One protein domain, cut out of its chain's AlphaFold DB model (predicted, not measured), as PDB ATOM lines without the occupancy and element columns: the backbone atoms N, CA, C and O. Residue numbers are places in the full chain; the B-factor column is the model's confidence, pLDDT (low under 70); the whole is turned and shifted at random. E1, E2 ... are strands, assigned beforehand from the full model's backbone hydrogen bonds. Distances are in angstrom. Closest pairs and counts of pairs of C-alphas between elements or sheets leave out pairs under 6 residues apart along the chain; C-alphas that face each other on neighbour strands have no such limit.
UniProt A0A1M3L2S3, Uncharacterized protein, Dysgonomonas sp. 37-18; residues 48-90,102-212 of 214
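What this domain is: This is residues 48 to 90 and 102 to 212 of the 214 residues of an uncharacterized protein of Dysgonomonas sp. 37-18 (UniProt A0A1M3L2S3). Two twisted four-stranded sheets, the second only just so, lie face to face as an elongated sandwich, E1 E2 E3 E6 over E5 E4 E7 E8, their strands at 29 degrees. Residues 83 to 90 beyond the bend in E2 and the loop 143 to 150 stick out. The printed part has 154 residues, no named helix and strands E1 to E8 in chain order; both sheets are antiparallel and the class is all strand. It is loose, with a radius of gyration of the C-alphas of 19.8 A and spans of 72 by 37 by 23 A.

Where its parts are: Find C-alpha 49 at (35.626, 34.986, 41.872), where E1, residues 49 to 58, begins. E2, residues 65 to 84, runs 55.3 A and bends by 64 degrees at residue 80; E3 is 102 to 112 and E6 154 to 164. In the other sheet look for E5, 132 to 137, E4, 118 to 129, 36.0 A long, E7, 174 to 187, 39.9 A long, and E8, 204 to 211, ending at C-alpha 211 (38.911, 29.234, 31.777).

How they stand to each other: Start at hairpin E1 and E2, with N 53 and O 70 2.8 A apart. Next come E2 and E3, N 105 and O 77 at 2.8 A, then E3 and E6, N 104 and O 161 at 2.8 A. In the other sheet, see hairpin E4 and E5, N 127 and O 134 at 2.8 A; E4 and E7, N 126 and O 178 at 2.8 A; hairpin E7 and E8, N 208 and O 179 at 2.8 A. Between sheets, the closest C-alphas of E5 and E6 are Arg 136 and Ala 159, 6.3 A. E1 and E6 are apart.

The domain as a whole: The farthest C-alphas, Lys 62 and Ser 90, are 73.7 A apart. Residues 91 to 101 are not printed; C-alphas 90 and 102 stand 23.3 A apart across the cut. The links E5 to E6 and E7 to E8 are long. Look for pLDDT under 70 at residues 55 to 67, 113 to 120, 142 to 153 and 184 to 203.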
ATOM      1  N   GLU A  48      34.518  38.443  38.673       91.94
ATOM      2  CA  GLU A  48      35.165  38.283  39.965       91.94
ATOM      3  C   GLU A  48      34.826  36.904  40.549       91.94
ATOM      4  O   GLU A  48      33.713  36.398  40.402       91.94
ATOM      5  N   THR A  49      35.805  36.270  41.186       92.25
ATOM      6  CA  THR A  49      35.626  34.986  41.872       92.25
ATOM      7  C   THR A  49      35.908  35.166  43.351       92.25
ATOM      8  O   THR A  49      36.848  35.863  43.722       92.25
ATOM      9  N   SER A  50      35.099  34.537  44.199       90.94
ATOM     10  CA  SER A  50      35.209  34.653  45.649       90.94
ATOM     11  C   SER A  50      35.075  33.285  46.306       90.94
ATOM     12  O   SER A  50      34.241  32.478  45.895       90.94
ATOM     13  N   THR A  51      35.879  33.043  47.335       88.62
ATOM     14  CA  THR A  51      35.800  31.862  48.195       88.62
ATOM     15  C   THR A  51      35.808  32.312  49.649       88.62
ATOM     16  O   THR A  51      36.656  33.103  50.063       88.62
ATOM     17  N   GLU A  52      34.880  31.787  50.444       84.69
ATOM     18  CA  GLU A  52      34.918  31.916  51.900       84.69
ATOM     19  C   GLU A  52      35.569  30.666  52.494       84.69
ATOM     20  O   GLU A  52      35.182  29.536  52.200       84.69
ATOM     21  N   ILE A  53      36.585  30.879  53.320       77.81
ATOM     22  CA  ILE A  53      37.362  29.837  53.972       77.81
ATOM     23  C   ILE A  53      37.241  30.040  55.470       77.81
ATOM     24  O   ILE A  53      37.478  31.130  55.987       77.81
ATOM     25  N   ILE A  54      36.910  28.965  56.174       71.06
ATOM     26  CA  ILE A  54      36.837  28.965  57.629       71.06
ATOM     27  C   ILE A  54      38.077  28.248  58.171       71.06
ATOM     28  O   ILE A  54      38.341  27.083  57.853       71.06
ATOM     29  N   GLY A  55      38.867  28.970  58.959       67.12
ATOM     30  CA  GLY A  55      39.935  28.428  59.794       67.12
ATOM     31  C   GLY A  55      39.590  28.562  61.269       67.12
ATOM     32  O   GLY A  55      38.532  29.075  61.625       67.12
ATOM     33  N   PHE A  56      40.494  28.111  62.130       63.84
ATOM     34  CA  PHE A  56      40.339  28.216  63.576       63.84
ATOM     35  C   PHE A  56      41.627  28.745  64.195       63.84
ATOM     36  O   PHE A  56      42.715  28.399  63.736       63.84
ATOM     37  N   VAL A  57      41.487  29.550  65.242       59.72
ATOM     38  CA  VAL A  57      42.584  29.980  66.108       59.72
ATOM     39  C   VAL A  57      42.268  29.562  67.532       59.72
ATOM     40  O   VAL A  57      41.134  29.693  67.995       59.72
ATOM     41  N   ALA A  58      43.272  29.003  68.202       55.38
ATOM     42  CA  ALA A  58      43.210  28.720  69.625       55.38
ATOM     43  C   ALA A  58      43.506  30.009  70.403       55.38
ATOM     44  O   ALA A  58      44.504  30.679  70.137       55.38
ATOM     45  N   PHE A  59      42.628  30.344  71.342       54.41
ATOM     46  CA  PHE A  59      42.785  31.437  72.297       54.41
ATOM     47  C   PHE A  59      43.221  30.880  73.643       54.41
ATOM     48  O   PHE A  59      43.392  29.669  73.770       54.41
ATOM     49  N   ASP A  60      43.384  31.768  74.631       53.41
ATOM     50  CA  ASP A  60      43.621  31.402  76.024       53.41
ATOM     51  C   ASP A  60      42.688  30.265  76.502       53.41
ATOM     52  O   ASP A  60      41.590  30.057  75.978       53.41
ATOM     53  N   GLU A  61      43.139  29.513  77.509       52.19
ATOM     54  CA  GLU A  61      42.457  28.312  78.016       52.19
ATOM     55  C   GLU A  61      41.005  28.582  78.459       52.19
ATOM     56  O   GLU A  61      40.188  27.665  78.498       52.19
ATOM     57  N   LYS A  62      40.652  29.845  78.743       55.69
ATOM     58  CA  LYS A  62      39.300  30.256  79.145       55.69
ATOM     59  C   LYS A  62      38.383  30.537  77.951       55.69
ATOM     60  O   LYS A  62      37.169  30.437  78.097       55.69
ATOM     61  N   VAL A  63      38.937  30.907  76.795       56.75
ATOM     62  CA  VAL A  63      38.196  31.261  75.570       56.75
ATOM     63  C   VAL A  63      38.090  30.081  74.594       56.75
ATOM     64  O   VAL A  63      37.099  29.979  73.870       56.75
ATOM     65  N   GLY A  64      39.060  29.162  74.578       59.72
ATOM     66  CA  GLY A  64      39.034  27.983  73.704       59.72
ATOM     67  C   GLY A  64      39.320  28.302  72.228       59.72
ATOM     68  O   GLY A  64      40.078  29.214  71.911       59.72
ATOM     69  N   MET A  65      38.760  27.531  71.291       62.03
ATOM     70  CA  MET A  65      38.958  27.751  69.847       62.03
ATOM     71  C   MET A  65      37.890  28.686  69.269       62.03
ATOM     72  O   MET A  65      36.699  28.442  69.459       62.03
ATOM     73  N   GLN A  66      38.287  29.690  68.481       62.56
ATOM     74  CA  GLN A  66      37.352  30.494  67.684       62.56
ATOM     75  C   GLN A  66      37.587  30.310  66.187       62.56
ATOM     76  O   GLN A  66      38.712  30.109  65.726       62.56
ATOM     77  N   ALA A  67      36.504  30.386  65.417       67.69
ATOM     78  CA  ALA A  67      36.561  30.329  63.966       67.69
ATOM     79  C   ALA A  67      36.975  31.691  63.387       67.69
ATOM     80  O   ALA A  67      36.362  32.711  63.693       67.69
ATOM     81  N   ILE A  68      37.965  31.689  62.494       71.56
ATOM     82  CA  ILE A  68      38.298  32.834  61.643       71.56
ATOM     83  C   ILE A  68      37.664  32.599  60.283       71.56
ATOM     84  O   ILE A  68      37.906  31.568  59.651       71.56
ATOM     85  N   ARG A  69      36.889  33.566  59.797       76.50
ATOM     86  CA  ARG A  69      36.419  33.559  58.412       76.50
ATOM     87  C   ARG A  69      37.333  34.430  57.579       76.50
ATOM     88  O   ARG A  69      37.508  35.605  57.888       76.50
ATOM     89  N   VAL A  70      37.880  33.857  56.518       79.31
ATOM     90  CA  VAL A  70      38.681  34.548  55.513       79.31
ATOM     91  C   VAL A  70      37.929  34.479  54.196       79.31
ATOM     92  O   VAL A  70      37.691  33.401  53.659       79.31
ATOM     93  N   ARG A  71      37.547  35.633  53.665       86.06
ATOM     94  CA  ARG A  71      37.014  35.769  52.318       86.06
ATOM     95  C   ARG A  71      38.142  36.186  51.392       86.06
ATOM     96  O   ARG A  71      38.728  37.250  51.574       86.06
ATOM     97  N   GLU A  72      38.430  35.346  50.413       88.06
ATOM     98  CA  GLU A  72      39.360  35.641  49.331       88.06
ATOM     99  C   GLU A  72      38.552  35.995  48.090       88.06
ATOM    100  O   GLU A  72      37.719  35.212  47.644       88.06
ATOM    101  N   THR A  73      38.822  37.161  47.523       91.38
ATOM    102  CA  THR A  73      38.194  37.661  46.304       91.38
ATOM    103  C   THR A  73      39.279  37.932  45.275       91.38
ATOM    104  O   THR A  73      40.266  38.595  45.586       91.38
ATOM    105  N   SER A  74      39.107  37.456  44.046       93.62
ATOM    106  CA  SER A  74      40.062  37.658  42.961       93.62
ATOM    107  C   SER A  74      39.411  38.229  41.714       93.62
ATOM    108  O   SER A  74      38.373  37.747  41.257       93.62
ATOM    109  N   ASN A  75      40.097  39.190  41.107       94.38
ATOM    110  CA  ASN A  75      39.729  39.795  39.838       94.38
ATOM    111  C   ASN A  75      40.886  39.694  38.835       94.38
ATOM    112  O   ASN A  75      42.055  39.768  39.218       94.38
ATOM    113  N   VAL A  76      40.545  39.544  37.553       94.94
ATOM    114  CA  VAL A  76      41.490  39.501  36.435       94.94
ATOM    115  C   VAL A  76      41.198  40.658  35.487       94.94
ATOM    116  O   VAL A  76      40.059  40.856  35.075       94.94
ATOM    117  N   GLN A  77      42.249  41.365  35.088       94.50
ATOM    118  CA  GLN A  77      42.226  42.382  34.045       94.50
ATOM    119  C   GLN A  77      43.285  42.051  33.001       94.50
ATOM    120  O   GLN A  77      44.445  41.809  33.338       94.50
ATOM    121  N   ILE A  78      42.888  42.054  31.734       94.00
ATOM    122  CA  ILE A  78      43.792  41.869  30.600       94.00
ATOM    123  C   ILE A  78      43.844  43.185  29.838       94.00
ATOM    124  O   ILE A  78      42.799  43.780  29.591       94.00
ATOM    125  N   GLY A  79      45.040  43.634  29.469       94.19
ATOM    126  CA  GLY A  79      45.212  44.872  28.718       94.19
ATOM    127  C   GLY A  79      46.514  44.908  27.934       94.19
ATOM    128  O   GLY A  79      47.472  44.202  28.258       94.19
ATOM    129  N   VAL A  80      46.555  45.744  26.901       95.88
ATOM    130  CA  VAL A  80      47.755  45.969  26.084       95.88
ATOM    131  C   VAL A  80      48.918  46.437  26.955       95.88
ATOM    132  O   VAL A  80      48.776  47.330  27.787       95.88
ATOM    133  N   ASN A  81      50.090  45.845  26.739       96.44
ATOM    134  CA  ASN A  81      51.339  46.289  27.334       96.44
ATOM    135  C   ASN A  81      52.166  47.030  26.278       96.44
ATOM    136  O   ASN A  81      52.703  46.429  25.338       96.44
ATOM    137  N   ALA A  82      52.294  48.341  26.445       95.75
ATOM    138  CA  ALA A  82      53.093  49.195  25.578       95.75
ATOM    139  C   ALA A  82      54.159  49.943  26.382       95.75
ATOM    140  O   ALA A  82      53.937  50.314  27.533       95.75
ATOM    141  N   GLN A  83      55.319  50.158  25.769       95.38
ATOM    142  CA  GLN A  83      56.439  50.881  26.371       95.38
ATOM    143  C   GLN A  83      56.975  51.933  25.408       95.38
ATOM    144  O   GLN A  83      56.922  51.746  24.195       95.38
ATOM    145  N   ASN A  84      57.538  53.007  25.954       96.25
ATOM    146  CA  ASN A  84      58.212  54.031  25.163       96.25
ATOM    147  C   ASN A  84      59.688  53.653  25.019       96.25
ATOM    148  O   ASN A  84      60.448  53.692  25.988       96.25
ATOM    149  N   ILE A  85      60.088  53.264  23.811       94.81
ATOM    150  CA  ILE A  85      61.448  52.830  23.490       94.81
ATOM    151  C   ILE A  85      62.097  53.912  22.632       94.81
ATOM    152  O   ILE A  85      61.704  54.118  21.487       94.81
ATOM    153  N   LYS A  86      63.126  54.585  23.166       92.69
ATOM    154  CA  LYS A  86      63.809  55.703  22.482       92.69
ATOM    155  C   LYS A  86      64.296  55.353  21.070       92.69
ATOM    156  O   LYS A  86      64.233  56.195  20.185       92.69
ATOM    157  N   GLY A  87      64.746  54.115  20.856       92.56
ATOM    158  CA  GLY A  87      65.202  53.637  19.544       92.56
ATOM    159  C   GLY A  87      64.106  53.552  18.474       92.56
ATOM    160  O   GLY A  87      64.431  53.478  17.297       92.56
ATOM    161  N   ASN A  88      62.830  53.604  18.867       92.00
ATOM    162  CA  ASN A  88      61.680  53.515  17.964       92.00
ATOM    163  C   ASN A  88      61.030  54.881  17.687       92.00
ATOM    164  O   ASN A  88      59.980  54.938  17.042       92.00
ATOM    165  N   ILE A  89      61.630  55.976  18.169       95.69
ATOM    166  CA  ILE A  89      61.152  57.331  17.884       95.69
ATOM    167  C   ILE A  89      61.307  57.617  16.388       95.69
ATOM    168  O   ILE A  89      62.377  57.440  15.807       95.69
ATOM    169  N   SER A  90      60.232  58.078  15.756       93.94
ATOM    170  CA  SER A  90      60.216  58.438  14.338       93.94
ATOM    171  C   SER A  90      59.184  59.531  14.060       93.94
ATOM    172  O   SER A  90      58.406  59.893  14.937       93.94
ATOM    173  N   VAL A 102      50.814  41.571  25.902       95.75
ATOM    174  CA  VAL A 102      49.576  41.743  26.667       95.75
ATOM    175  C   VAL A 102      49.843  41.449  28.134       95.75
ATOM    176  O   VAL A 102      50.452  40.442  28.489       95.75
ATOM    177  N   SER A 103      49.402  42.361  28.991       95.94
ATOM    178  CA  SER A 103      49.470  42.222  30.437       95.94
ATOM    179  C   SER A 103      48.231  41.499  30.961       95.94
ATOM    180  O   SER A 103      47.103  41.812  30.588       95.94
ATOM    181  N   VAL A 104      48.449  40.542  31.854       95.94
ATOM    182  CA  VAL A 104      47.426  39.893  32.668       95.94
ATOM    183  C   VAL A 104      47.685  40.300  34.106       95.94
ATOM    184  O   VAL A 104      48.662  39.883  34.730       95.94
ATOM    185  N   THR A 105      46.819  41.157  34.622       95.38
ATOM    186  CA  THR A 105      46.836  41.601  36.004       95.38
ATOM    187  C   THR A 105      45.812  40.812  36.797       95.38
ATOM    188  O   THR A 105      44.644  40.766  36.429       95.38
ATOM    189  N   VAL A 106      46.233  40.254  37.925       95.06
ATOM    190  CA  VAL A 106      45.332  39.647  38.901       95.06
ATOM    191  C   VAL A 106      45.470  40.384  40.220       95.06
ATOM    192  O   VAL A 106      46.586  40.595  40.703       95.06
ATOM    193  N   THR A 107      44.332  40.745  40.799       93.00
ATOM    194  CA  THR A 107      44.234  41.391  42.107       93.00
ATOM    195  C   THR A 107      43.465  40.476  43.044       93.00
ATOM    196  O   THR A 107      42.349  40.073  42.721       93.00
ATOM    197  N   ASN A 108      44.052  40.176  44.199       90.31
ATOM    198  CA  ASN A 108      43.403  39.442  45.276       90.31
ATOM    199  C   ASN A 108      43.158  40.374  46.451       90.31
ATOM    200  O   ASN A 108      44.091  41.023  46.925       90.31
ATOM    201  N   LYS A 109      41.919  40.390  46.932       88.62
ATOM    202  CA  LYS A 109      41.499  41.045  48.160       88.62
ATOM    203  C   LYS A 109      41.131  39.966  49.171       88.62
ATOM    204  O   LYS A 109      40.225  39.171  48.939       88.62
ATOM    205  N   THR A 110      41.817  39.972  50.297       84.94
ATOM    206  CA  THR A 110      41.583  39.074  51.423       84.94
ATOM    207  C   THR A 110      40.935  39.871  52.533       84.94
ATOM    208  O   THR A 110      41.524  40.847  52.981       84.94
ATOM    209  N   LYS A 111      39.760  39.460  52.998       83.81
ATOM    210  CA  LYS A 111      39.079  40.048  54.156       83.81
ATOM    211  C   LYS A 111      38.925  38.993  55.236       83.81
ATOM    212  O   LYS A 111      38.447  37.903  54.940       83.81
ATOM    213  N   PHE A 112      39.286  39.301  56.474       76.75
ATOM    214  CA  PHE A 112      39.165  38.355  57.581       76.75
ATOM    215  C   PHE A 112      38.425  38.955  58.776       76.75
ATOM    216  O   PHE A 112      38.472  40.161  59.016       76.75
ATOM    217  N   THR A 113      37.691  38.115  59.507       68.31
ATOM    218  CA  THR A 113      37.049  38.510  60.767       68.31
ATOM    219  C   THR A 113      38.129  38.808  61.798       68.31
ATOM    220  O   THR A 113      39.012  37.976  61.986       68.31
ATOM    221  N   GLN A 114      38.063  39.972  62.447       61.12
ATOM    222  CA  GLN A 114      38.981  40.342  63.523       61.12
ATOM    223  C   GLN A 114      38.894  39.345  64.670       61.12
ATOM    224  O   GLN A 114      37.926  39.301  65.422       61.12
ATOM    225  N   VAL A 115      39.948  38.569  64.788       53.09
ATOM    226  CA  VAL A 115      40.290  37.737  65.926       53.09
ATOM    227  C   VAL A 115      41.788  37.959  66.046       53.09
ATOM    228  O   VAL A 115      42.472  37.850  65.029       53.09
ATOM    229  N   ASP A 116      42.255  38.404  67.214       50.62
ATOM    230  CA  ASP A 116      43.636  38.857  67.442       50.62
ATOM    231  C   ASP A 116      44.645  37.887  66.796       50.62
ATOM    232  O   ASP A 116      44.786  36.740  67.225       50.62
ATOM    233  N   GLY A 117      45.278  38.319  65.700       51.62
ATOM    234  CA  GLY A 117      45.991  37.417  64.802       51.62
ATOM    235  C   GLY A 117      46.533  38.102  63.547       51.62
ATOM    236  O   GLY A 117      45.759  38.600  62.732       51.62
ATOM    237  N   ASP A 118      47.851  38.065  63.336       57.75
ATOM    238  CA  ASP A 118      48.433  38.401  62.029       57.75
ATOM    239  C   ASP A 118      48.231  37.243  61.043       57.75
ATOM    240  O   ASP A 118      48.525  36.088  61.365       57.75
ATOM    241  N   LEU A 119      47.773  37.545  59.826       64.44
ATOM    242  CA  LEU A 119      47.658  36.579  58.733       64.44
ATOM    243  C   LEU A 119      48.873  36.702  57.808       64.44
ATOM    244  O   LEU A 119      49.005  37.686  57.078       64.44
ATOM    245  N   SER A 120      49.723  35.680  57.772       67.94
ATOM    246  CA  SER A 120      50.710  35.558  56.702       67.94
ATOM    247  C   SER A 120      50.115  34.789  55.537       67.94
ATOM    248  O   SER A 120      49.295  33.882  55.702       67.94
ATOM    249  N   SER A 121      50.502  35.181  54.330       72.06
ATOM    250  CA  SER A 121      49.969  34.590  53.115       72.06
ATOM    251  C   SER A 121      51.027  34.512  52.031       72.06
ATOM    252  O   SER A 121      51.824  35.428  51.840       72.06
ATOM    253  N   SER A 122      51.009  33.403  51.300       78.62
ATOM    254  CA  SER A 122      51.790  33.225  50.083       78.62
ATOM    255  C   SER A 122      50.821  33.093  48.918       78.62
ATOM    256  O   SER A 122      49.833  32.362  49.002       78.62
ATOM    257  N   ARG A 123      51.045  33.849  47.842       88.31
ATOM    258  CA  ARG A 123      50.129  33.898  46.698       88.31
ATOM    259  C   ARG A 123      50.908  33.943  45.393       88.31
ATOM    260  O   ARG A 123      51.945  34.600  45.294       88.31
ATOM    261  N   ARG A 124      50.394  33.262  44.374       94.25
ATOM    262  CA  ARG A 124      50.971  33.183  43.029       94.25
ATOM    263  C   ARG A 124      49.866  33.171  41.984       94.25
ATOM    264  O   ARG A 124      48.765  32.675  42.224       94.25
ATOM    265  N   VAL A 125      50.206  33.694  40.815       96.62
ATOM    266  CA  VAL A 125      49.385  33.636  39.611       96.62
ATOM    267  C   VAL A 125      50.130  32.855  38.544       96.62
ATOM    268  O   VAL A 125      51.320  33.093  38.333       96.62
ATOM    269  N   ASP A 126      49.405  31.972  37.868       97.12
ATOM    270  CA  ASP A 126      49.849  31.235  36.694       97.12
ATOM    271  C   ASP A 126      48.921  31.540  35.513       97.12
ATOM    272  O   ASP A 126      47.699  31.434  35.615       97.12
ATOM    273  N   VAL A 127      49.505  31.907  34.378       96.31
ATOM    274  CA  VAL A 127      48.811  32.218  33.126       96.31
ATOM    275  C   VAL A 127      49.306  31.250  32.064       96.31
ATOM    276  O   VAL A 127      50.491  31.242  31.733       96.31
ATOM    277  N   LYS A 128      48.404  30.434  31.520       94.81
ATOM    278  CA  LYS A 128      48.706  29.512  30.422       94.81
ATOM    279  C   LYS A 128      48.278  30.115  29.092       94.81
ATOM    280  O   LYS A 128      47.088  30.383  28.901       94.81
ATOM    281  N   TYR A 129      49.231  30.280  28.181       93.12
ATOM    282  CA  TYR A 129      49.005  30.800  26.835       93.12
ATOM    283  C   TYR A 129      49.811  29.993  25.808       93.12
ATOM    284  O   TYR A 129      51.038  29.899  25.903       93.12
ATOM    285  N   GLY A 130      49.111  29.379  24.848       90.81
ATOM    286  CA  GLY A 130      49.682  28.302  24.034       90.81
ATOM    287  C   GLY A 130      50.262  27.200  24.928       90.81
ATOM    288  O   GLY A 130      49.645  26.815  25.918       90.81
ATOM    289  N   ASP A 131      51.487  26.768  24.630       91.62
ATOM    290  CA  ASP A 131      52.198  25.734  25.399       91.62
ATOM    291  C   ASP A 131      53.018  26.291  26.578       91.62
ATOM    292  O   ASP A 131      53.710  25.548  27.276       91.62
ATOM    293  N   LYS A 132      52.977  27.610  26.812       94.94
ATOM    294  CA  LYS A 132      53.768  28.278  27.853       94.94
ATOM    295  C   LYS A 132      52.934  28.568  29.094       94.94
ATOM    296  O   LYS A 132      51.759  28.929  29.018       94.94
ATOM    297  N   THR A 133      53.580  28.462  30.254       96.56
ATOM    298  CA  THR A 133      53.042  28.930  31.536       96.56
ATOM    299  C   THR A 133      53.901  30.083  32.036       96.56
ATOM    300  O   THR A 133      55.101  29.921  32.244       96.56
ATOM    301  N   TYR A 134      53.279  31.239  32.238       96.81
ATOM    302  CA  TYR A 134      53.898  32.416  32.830       96.81
ATOM    303  C   TYR A 134      53.436  32.534  34.272       96.81
ATOM    304  O   TYR A 134      52.244  32.413  34.554       96.81
ATOM    305  N   SER A 135      54.363  32.792  35.184       96.75
ATOM    306  CA  SER A 135      54.085  32.712  36.612       96.75
ATOM    307  C   SER A 135      54.698  33.864  37.375       96.75
ATOM    308  O   SER A 135      55.823  34.273  37.088       96.75
ATOM    309  N   ARG A 136      53.986  34.368  38.383       95.94
ATOM    310  CA  ARG A 136      54.498  35.435  39.247       95.94
ATOM    311  C   ARG A 136      53.915  35.349  40.650       95.94
ATOM    312  O   ARG A 136      52.718  35.121  40.819       95.94
ATOM    313  N   ALA A 137      54.765  35.550  41.654       94.00
ATOM    314  CA  ALA A 137      54.315  35.751  43.027       94.00
ATOM    315  C   ALA A 137      53.525  37.065  43.131       94.00
ATOM    316  O   ALA A 137      53.884  38.061  42.499       94.00
ATOM    317  N   MET A 138      52.448  37.066  43.910       92.12
ATOM    318  CA  MET A 138      51.689  38.286  44.178       92.12
ATOM    319  C   MET A 138      52.358  39.064  45.304       92.12
ATOM    320  O   MET A 138      52.879  38.476  46.249       92.12
ATOM    321  N   GLN A 139      52.335  40.384  45.193       89.12
ATOM    322  CA  GLN A 139      52.921  41.294  46.171       89.12
ATOM    323  C   GLN A 139      51.882  42.334  46.566       89.12
ATOM    324  O   GLN A 139      50.961  42.612  45.793       89.12
ATOM    325  N   GLU A 140      52.007  42.904  47.761       84.69
ATOM    326  CA  GLU A 140      51.222  44.093  48.080       84.69
ATOM    327  C   GLU A 140      51.575  45.205  47.079       84.69
ATOM    328  O   GLU A 140      52.752  45.372  46.738       84.69
ATOM    329  N   PRO A 141      50.579  45.936  46.551       77.69
ATOM    330  CA  PRO A 141      50.867  47.103  45.743       77.69
ATOM    331  C   PRO A 141      51.708  48.091  46.567       77.69
ATOM    332  O   PRO A 141      51.514  48.185  47.782       77.69
ATOM    333  N   PRO A 142      52.647  48.813  45.927       69.19
ATOM    334  CA  PRO A 142      53.425  49.827  46.620       69.19
ATOM    335  C   PRO A 142      52.471  50.808  47.296       69.19
ATOM    336  O   PRO A 142      51.481  51.220  46.693       69.19
ATOM    337  N   SER A 143      52.770  51.160  48.545       65.50
ATOM    338  CA  SER A 143      52.006  52.161  49.281       65.50
ATOM    339  C   SER A 143      51.971  53.458  48.479       65.50
ATOM    340  O   SER A 143      53.031  54.009  48.166       65.50
ATOM    341  N   SER A 144      50.776  53.944  48.141       59.91
ATOM    342  CA  SER A 144      50.630  55.258  47.521       59.91
ATOM    343  C   SER A 144      51.263  56.338  48.414       59.91
ATOM    344  O   SER A 144      51.043  56.308  49.629       59.91
ATOM    345  N   PRO A 145      52.000  57.320  47.853       53.22
ATOM    346  CA  PRO A 145      52.551  58.447  48.615       53.22
ATOM    347  C   PRO A 145      51.479  59.241  49.373       53.22
ATOM    348  O   PRO A 145      51.782  59.903  50.359       53.22
ATOM    349  N   ASN A 146      50.223  59.145  48.923       54.69
ATOM    350  CA  ASN A 146      49.074  59.830  49.509       54.69
ATOM    351  C   ASN A 146      48.331  58.991  50.565       54.69
ATOM    352  O   ASN A 146      47.295  59.433  51.050       54.69
ATOM    353  N   GLY A 147      48.849  57.809  50.920       45.78
ATOM    354  CA  GLY A 147      48.219  56.882  51.856       45.78
ATOM    355  C   GLY A 147      46.969  56.236  51.260       45.78
ATOM    356  O   GLY A 147      45.920  56.859  51.135       45.78
ATOM    357  N   ASP A 148      47.051  54.958  50.899       55.41
ATOM    358  CA  ASP A 148      45.848  54.219  50.522       55.41
ATOM    359  C   ASP A 148      45.016  53.954  51.783       55.41
ATOM    360  O   ASP A 148      45.499  53.324  52.729       55.41
ATOM    361  N   ILE A 149      43.761  54.416  51.806       54.69
ATOM    362  CA  ILE A 149      42.801  54.030  52.846       54.69
ATOM    363  C   ILE A 149      42.566  52.525  52.696       54.69
ATOM    364  O   ILE A 149      41.813  52.074  51.830       54.69
ATOM    365  N   LYS A 150      43.241  51.729  53.526       62.44
ATOM    366  CA  LYS A 150      43.021  50.286  53.606       62.44
ATOM    367  C   LYS A 150      41.785  50.042  54.472       62.44
ATOM    368  O   LYS A 150      41.744  50.448  55.630       62.44
ATOM    369  N   GLU A 151      40.774  49.381  53.906       64.12
ATOM    370  CA  GLU A 151      39.658  48.853  54.695       64.12
ATOM    371  C   GLU A 151      40.235  47.960  55.800       64.12
ATOM    372  O   GLU A 151      41.055  47.077  55.534       64.12
ATOM    373  N   TYR A 152      39.830  48.207  57.043       64.69
ATOM    374  CA  TYR A 152      40.332  47.456  58.185       64.69
ATOM    375  C   TYR A 152      40.116  45.939  57.986       64.69
ATOM    376  O   TYR A 152      39.073  45.512  57.487       64.69
ATOM    377  N   GLY A 153      41.102  45.112  58.363       68.75
ATOM    378  CA  GLY A 153      41.022  43.648  58.231       68.75
ATOM    379  C   GLY A 153      41.102  43.148  56.784       68.75
ATOM    380  O   GLY A 153      40.646  42.043  56.484       68.75
ATOM    381  N   THR A 154      41.647  43.972  55.882       75.00
ATOM    382  CA  THR A 154      41.825  43.638  54.470       75.00
ATOM    383  C   THR A 154      43.298  43.653  54.066       75.00
ATOM    384  O   THR A 154      44.012  44.615  54.341       75.00
ATOM    385  N   ASN A 155      43.734  42.629  53.332       81.31
ATOM    386  CA  ASN A 155      44.992  42.633  52.588       81.31
ATOM    387  C   ASN A 155      44.700  42.607  51.078       81.31
ATOM    388  O   ASN A 155      43.870  41.822  50.623       81.31
ATOM    389  N   THR A 156      45.381  43.450  50.304       85.44
ATOM    390  CA  THR A 156      45.308  43.437  48.840       85.44
ATOM    391  C   THR A 156      46.669  43.064  48.278       85.44
ATOM    392  O   THR A 156      47.662  43.732  48.548       85.44
ATOM    393  N   THR A 157      46.709  42.048  47.421       89.56
ATOM    394  CA  THR A 157      47.908  41.669  46.668       89.56
ATOM    395  C   THR A 157      47.626  41.691  45.175       89.56
ATOM    396  O   THR A 157      46.503  41.461  44.729       89.56
ATOM    397  N   ARG A 158      48.657  41.961  44.379       92.25
ATOM    398  CA  ARG A 158      48.574  42.060  42.926       92.25
ATOM    399  C   ARG A 158      49.754  41.345  42.282       92.25
ATOM    400  O   ARG A 158      50.879  41.395  42.775       92.25
ATOM    401  N   ALA A 159      49.508  40.710  41.145       94.25
ATOM    402  CA  ALA A 159      50.552  40.307  40.210       94.25
ATOM    403  C   ALA A 159      50.175  40.773  38.807       94.25
ATOM    404  O   ALA A 159      49.008  40.737  38.425       94.25
ATOM    405  N   SER A 160      51.173  41.202  38.039       94.38
ATOM    406  CA  SER A 160      51.019  41.500  36.617       94.38
ATOM    407  C   SER A 160      52.026  40.678  35.827       94.38
ATOM    408  O   SER A 160      53.218  40.676  36.146       94.38
ATOM    409  N   ILE A 161      51.544  39.931  34.845       96.00
ATOM    410  CA  ILE A 161      52.335  39.045  33.994       96.00
ATOM    411  C   ILE A 161      52.206  39.549  32.566       96.00
ATOM    412  O   ILE A 161      51.095  39.764  32.097       96.00
ATOM    413  N   VAL A 162      53.327  39.725  31.872       96.31
ATOM    414  CA  VAL A 162      53.325  40.113  30.460       96.31
ATOM    415  C   VAL A 162      53.549  38.868  29.617       96.31
ATOM    416  O   VAL A 162      54.561  38.189  29.781       96.31
ATOM    417  N   ILE A 163      52.614  38.586  28.713       96.38
ATOM    418  CA  ILE A 163      52.827  37.668  27.595       96.38
ATOM    419  C   ILE A 163      53.517  38.484  26.500       96.38
ATOM    420  O   ILE A 163      52.888  39.413  25.985       96.38
ATOM    421  N   PRO A 164      54.786  38.199  26.161       95.50
ATOM    422  CA  PRO A 164      55.534  38.987  25.188       95.50
ATOM    423  C   PRO A 164      54.873  38.968  23.810       95.50
ATOM    424  O   PRO A 164      54.344  37.940  23.395       95.50
ATOM    425  N   ALA A 165      54.974  40.069  23.062       93.50
ATOM    426  CA  ALA A 165      54.432  40.164  21.704       93.50
ATOM    427  C   ALA A 165      54.939  39.041  20.778       93.50
ATOM    428  O   ALA A 165      54.174  38.537  19.966       93.50
ATOM    429  N   SER A 166      56.187  38.590  20.949       92.44
ATOM    430  CA  SER A 166      56.775  37.479  20.183       92.44
ATOM    431  C   SER A 166      56.101  36.125  20.416       92.44
ATOM    432  O   SER A 166      56.214  35.228  19.583       92.44
ATOM    433  N   ASP A 167      55.408  35.957  21.543       92.94
ATOM    434  CA  ASP A 167      54.674  34.736  21.845       92.94
ATOM    435  C   ASP A 167      53.239  34.761  21.313       92.94
ATOM    436  O   ASP A 167      52.654  33.686  21.164       92.94
ATOM    437  N   ILE A 168      52.704  35.945  20.992       90.94
ATOM    438  CA  ILE A 168      51.330  36.167  20.533       90.94
ATOM    439  C   ILE A 168      51.220  35.853  19.042       90.94
ATOM    440  O   ILE A 168      51.873  36.475  18.209       90.94
ATOM    441  N   ASN A 169      50.368  34.891  18.696       85.00
ATOM    442  CA  ASN A 169      50.023  34.585  17.310       85.00
ATOM    443  C   ASN A 169      48.635  33.943  17.215       85.00
ATOM    444  O   ASN A 169      48.085  33.478  18.213       85.00
ATOM    445  N   SER A 170      48.090  33.880  16.000       78.69
ATOM    446  CA  SER A 170      46.732  33.391  15.722       78.69
ATOM    447  C   SER A 170      46.479  31.927  16.106       78.69
ATOM    448  O   SER A 170      45.328  31.538  16.289       78.69
ATOM    449  N   ASN A 171      47.528  31.112  16.253       83.62
ATOM    450  CA  ASN A 171      47.404  29.691  16.585       83.62
ATOM    451  C   ASN A 171      47.429  29.429  18.098       83.62
ATOM    452  O   ASN A 171      47.168  28.306  18.533       83.62
ATOM    453  N   LYS A 172      47.739  30.442  18.914       85.94
ATOM    454  CA  LYS A 172      47.835  30.323  20.369       85.94
ATOM    455  C   LYS A 172      46.706  31.074  21.047       85.94
ATOM    456  O   LYS A 172      46.389  32.211  20.715       85.94
ATOM    457  N   ASN A 173      46.143  30.440  22.065       85.88
ATOM    458  CA  ASN A 173      45.073  31.004  22.869       85.88
ATOM    459  C   ASN A 173      45.405  30.873  24.347       85.88
ATOM    460  O   ASN A 173      46.235  30.055  24.762       85.88
ATOM    461  N   PHE A 174      44.717  31.670  25.153       87.56
ATOM    462  CA  PHE A 174      44.711  31.431  26.577       87.56
ATOM    463  C   PHE A 174      44.011  30.109  26.888       87.56
ATOM    464  O   PHE A 174      42.942  29.815  26.360       87.56
ATOM    465  N   SER A 175      44.612  29.325  27.778       88.62
ATOM    466  CA  SER A 175      44.004  28.090  28.283       88.62
ATOM    467  C   SER A 175      43.409  28.295  29.672       88.62
ATOM    468  O   SER A 175      42.290  27.867  29.951       88.62
ATOM    469  N   SER A 176      44.142  28.973  30.557       92.81
ATOM    470  CA  SER A 176      43.688  29.227  31.922       92.81
ATOM    471  C   SER A 176      44.476  30.346  32.585       92.81
ATOM    472  O   SER A 176      45.687  30.451  32.384       92.81
ATOM    473  N   ILE A 177      43.815  31.087  33.466       95.00
ATOM    474  CA  ILE A 177      44.464  31.904  34.494       95.00
ATOM    475  C   ILE A 177      44.133  31.266  35.839       95.00
ATOM    476  O   ILE A 177      42.975  30.945  36.097       95.00
ATOM    477  N   LYS A 178      45.134  31.065  36.691       95.75
ATOM    478  CA  LYS A 178      44.968  30.493  38.025       95.75
ATOM    479  C   LYS A 178      45.619  31.401  39.055       95.75
ATOM    480  O   LYS A 178      46.815  31.661  38.979       95.75
ATOM    481  N   ALA A 179      44.837  31.846  40.029       94.75
ATOM    482  CA  ALA A 179      45.329  32.490  41.235       94.75
ATOM    483  C   ALA A 179      45.228  31.489  42.381       94.75
ATOM    484  O   ALA A 179      44.163  30.922  42.626       94.75
ATOM    485  N   SER A 180      46.327  31.256  43.080       93.00
ATOM    486  CA  SER A 180      46.348  30.334  44.211       93.00
ATOM    487  C   SER A 180      47.208  30.874  45.327       93.00
ATOM    488  O   SER A 180      48.179  31.598  45.093       93.00
ATOM    489  N   GLY A 181      46.875  30.475  46.540       88.12
ATOM    490  CA  GLY A 181      47.660  30.831  47.696       88.12
ATOM    491  C   GLY A 181      47.295  30.016  48.910       88.12
ATOM    492  O   GLY A 181      46.350  29.223  48.907       88.12
ATOM    493  N   SER A 182      48.076  30.242  49.948       80.62
ATOM    494  CA  SER A 182      47.846  29.730  51.281       80.62
ATOM    495  C   SER A 182      47.911  30.871  52.273       80.62
ATOM    496  O   SER A 182      48.607  31.867  52.054       80.62
ATOM    497  N   TRP A 183      47.201  30.709  53.375       74.44
ATOM    498  CA  TRP A 183      47.344  31.570  54.528       74.44
ATOM    499  C   TRP A 183      47.488  30.743  55.799       74.44
ATOM    500  O   TRP A 183      46.981  29.620  55.904       74.44
ATOM    501  N   TRP A 184      48.211  31.312  56.755       68.88
ATOM    502  CA  TRP A 184      48.362  30.797  58.107       68.88
ATOM    503  C   TRP A 184      48.446  31.967  59.088       68.88
ATOM    504  O   TRP A 184      48.803  33.087  58.725       68.88
ATOM    505  N   VAL A 185      48.089  31.706  60.338       64.62
ATOM    506  CA  VAL A 185      48.087  32.721  61.396       64.62
ATOM    507  C   VAL A 185      49.478  32.756  62.036       64.62
ATOM    508  O   VAL A 185      49.973  31.712  62.461       64.62
ATOM    509  N   THR A 186      50.139  33.919  62.050       56.97
ATOM    510  CA  THR A 186      51.554  34.074  62.445       56.97
ATOM    511  C   THR A 186      51.800  34.655  63.830       56.97
ATOM    512  O   THR A 186      52.841  34.345  64.401       56.97
ATOM    513  N   LYS A 187      50.901  35.476  64.387       56.28
ATOM    514  CA  LYS A 187      51.110  36.093  65.710       56.28
ATOM    515  C   LYS A 187      49.801  36.309  66.471       56.28
ATOM    516  O   LYS A 187      48.982  37.079  65.983       56.28
ATOM    517  N   PRO A 188      49.625  35.718  67.664       49.94
ATOM    518  CA  PRO A 188      48.597  36.091  68.632       49.94
ATOM    519  C   PRO A 188      49.160  37.089  69.664       49.94
ATOM    520  O   PRO A 188      49.071  36.862  70.870       49.94
ATOM    521  N   GLU A 189      49.849  38.154  69.243       41.97
ATOM    522  CA  GLU A 189      50.477  39.066  70.213       41.97
ATOM    523  C   GLU A 189      49.423  39.957  70.889       41.97
ATOM    524  O   GLU A 189      49.019  41.002  70.390       41.97
ATOM    525  N   GLY A 190      48.970  39.458  72.041       45.03
ATOM    526  CA  GLY A 190      47.971  40.034  72.934       45.03
ATOM    527  C   GLY A 190      47.450  39.022  73.963       45.03
ATOM    528  O   GLY A 190      47.016  39.426  75.041       45.03
ATOM    529  N   ARG A 191      47.526  37.708  73.682       42.47
ATOM    530  CA  ARG A 191      47.137  36.637  74.619       42.47
ATOM    531  C   ARG A 191      48.031  35.409  74.441       42.47
ATOM    532  O   ARG A 191      48.338  35.001  73.328       42.47
ATOM    533  N   THR A 192      48.476  34.862  75.566       40.94
ATOM    534  CA  THR A 192      49.446  33.770  75.711       40.94
ATOM    535  C   THR A 192      49.150  32.589  74.769       40.94
ATOM    536  O   THR A 192      47.989  32.189  74.674       40.94
ATOM    537  N   PRO A 193      50.160  31.984  74.108       39.66
ATOM    538  CA  PRO A 193      49.946  30.782  73.310       39.66
ATOM    539  C   PRO A 193      49.386  29.660  74.192       39.66
ATOM    540  O   PRO A 193      50.026  29.269  75.169       39.66
ATOM    541  N   VAL A 194      48.214  29.115  73.848       42.84
ATOM    542  CA  VAL A 194      47.766  27.854  74.447       42.84
ATOM    543  C   VAL A 194      48.535  26.722  73.806       42.84
ATOM    544  O   VAL A 194      48.460  26.468  72.603       42.84
ATOM    545  N   VAL A 195      49.284  26.031  74.649       44.25
ATOM    546  CA  VAL A 195      49.972  24.794  74.325       44.25
ATOM    547  C   VAL A 195      48.923  23.677  74.250       44.25
ATOM    548  O   VAL A 195      48.779  22.886  75.174       44.25
ATOM    549  N   TYR A 196      48.139  23.617  73.168       41.50
ATOM    550  CA  TYR A 196      47.349  22.420  72.865       41.50
ATOM    551  C   TYR A 196      48.197  21.489  71.998       41.50
ATOM    552  O   TYR A 196      48.313  21.652  70.780       41.50
ATOM    553  N   HIS A 197      48.849  20.522  72.642       41.28
ATOM    554  CA  HIS A 197      49.608  19.470  71.976       41.28
ATOM    555  C   HIS A 197      48.656  18.560  71.181       41.28
ATOM    556  O   HIS A 197      48.076  17.630  71.730       41.28
ATOM    557  N   GLY A 198      48.474  18.830  69.885       44.50
ATOM    558  CA  GLY A 198      47.765  17.904  68.992       44.50
ATOM    559  C   GLY A 198      47.283  18.471  67.659       44.50
ATOM    560  O   GLY A 198      47.050  17.699  66.733       44.50
ATOM    561  N   ILE A 199      47.158  19.795  67.515       48.28
ATOM    562  CA  ILE A 199      46.652  20.414  66.282       48.28
ATOM    563  C   ILE A 199      47.668  21.450  65.800       48.28
ATOM    564  O   ILE A 199      47.621  22.614  66.182       48.28
ATOM    565  N   ALA A 200      48.616  21.022  64.962       48.84
ATOM    566  CA  ALA A 200      49.442  21.967  64.212       48.84
ATOM    567  C   ALA A 200      48.522  22.864  63.359       48.84
ATOM    568  O   ALA A 200      47.538  22.355  62.829       48.84
ATOM    569  N   PRO A 201      48.778  24.171  63.197       53.94
ATOM    570  CA  PRO A 201      47.996  24.992  62.280       53.94
ATOM    571  C   PRO A 201      48.235  24.518  60.837       53.94
ATOM    572  O   PRO A 201      49.338  24.638  60.307       53.94
ATOM    573  N   TRP A 202      47.205  23.958  60.195       59.41
ATOM    574  CA  TRP A 202      47.274  23.569  58.783       59.41
ATOM    575  C   TRP A 202      47.023  24.808  57.922       59.41
ATOM    576  O   TRP A 202      45.995  25.471  58.120       59.41
ATOM    577  N   PRO A 203      47.900  25.123  56.954       65.44
ATOM    578  CA  PRO A 203      47.669  26.236  56.049       65.44
ATOM    579  C   PRO A 203      46.381  25.984  55.269       65.44
ATOM    580  O   PRO A 203      46.183  24.917  54.682       65.44
ATOM    581  N   LYS A 204      45.494  26.974  55.255       77.62
ATOM    582  CA  LYS A 204      44.301  26.917  54.416       77.62
ATOM    583  C   LYS A 204      44.642  27.489  53.054       77.62
ATOM    584  O   LYS A 204      45.334  28.499  52.946       77.62
ATOM    585  N   THR A 205      44.171  26.824  52.009       84.12
ATOM    586  CA  THR A 205      44.507  27.160  50.626       84.12
ATOM    587  C   THR A 205      43.279  27.605  49.858       84.12
ATOM    588  O   THR A 205      42.186  27.090  50.088       84.12
ATOM    589  N   PHE A 206      43.476  28.483  48.882       88.44
ATOM    590  CA  PHE A 206      42.464  28.817  47.887       88.44
ATOM    591  C   PHE A 206      43.011  28.616  46.477       88.44
ATOM    592  O   PHE A 206      44.221  28.643  46.226       88.44
ATOM    593  N   THR A 207      42.102  28.414  45.532       93.00
ATOM    594  CA  THR A 207      42.404  28.425  44.105       93.00
ATOM    595  C   THR A 207      41.216  29.016  43.367       93.00
ATOM    596  O   THR A 207      40.124  28.461  43.406       93.00
ATOM    597  N   HIS A 208      41.447  30.116  42.662       94.50
ATOM    598  CA  HIS A 208      40.517  30.671  41.687       94.50
ATOM    599  C   HIS A 208      41.071  30.404  40.293       94.50
ATOM    600  O   HIS A 208      42.269  30.563  40.046       94.50
ATOM    601  N   SER A 209      40.224  29.911  39.397       93.38
ATOM    602  CA  SER A 209      40.619  29.539  38.041       93.38
ATOM    603  C   SER A 209      39.622  30.094  37.044       93.38
ATOM    604  O   SER A 209      38.425  29.840  37.148       93.38
ATOM    605  N   TRP A 210      40.136  30.812  36.057       92.88
ATOM    606  CA  TRP A 210      39.374  31.311  34.925       92.88
ATOM    607  C   TRP A 210      39.767  30.517  33.694       92.88
ATOM    608  O   TRP A 210      40.949  30.402  33.357       92.88
ATOM    609  N   THR A 211      38.763  29.946  33.042       87.12
ATOM    610  CA  THR A 211      38.911  29.234  31.777       87.12
ATOM    611  C   THR A 211      38.323  30.079  30.662       87.12
ATOM    612  O   THR A 211      37.367  30.831  30.860       87.12
ATOM    613  N   PHE A 212      38.927  29.973  29.488       81.94
ATOM    614  CA  PHE A 212      38.544  30.746  28.321       81.94
ATOM    615  C   PHE A 212      37.543  29.893  27.548       81.94
ATOM    616  O   PHE A 212      37.917  28.904  26.917       81.94
TER     617      PHE A 212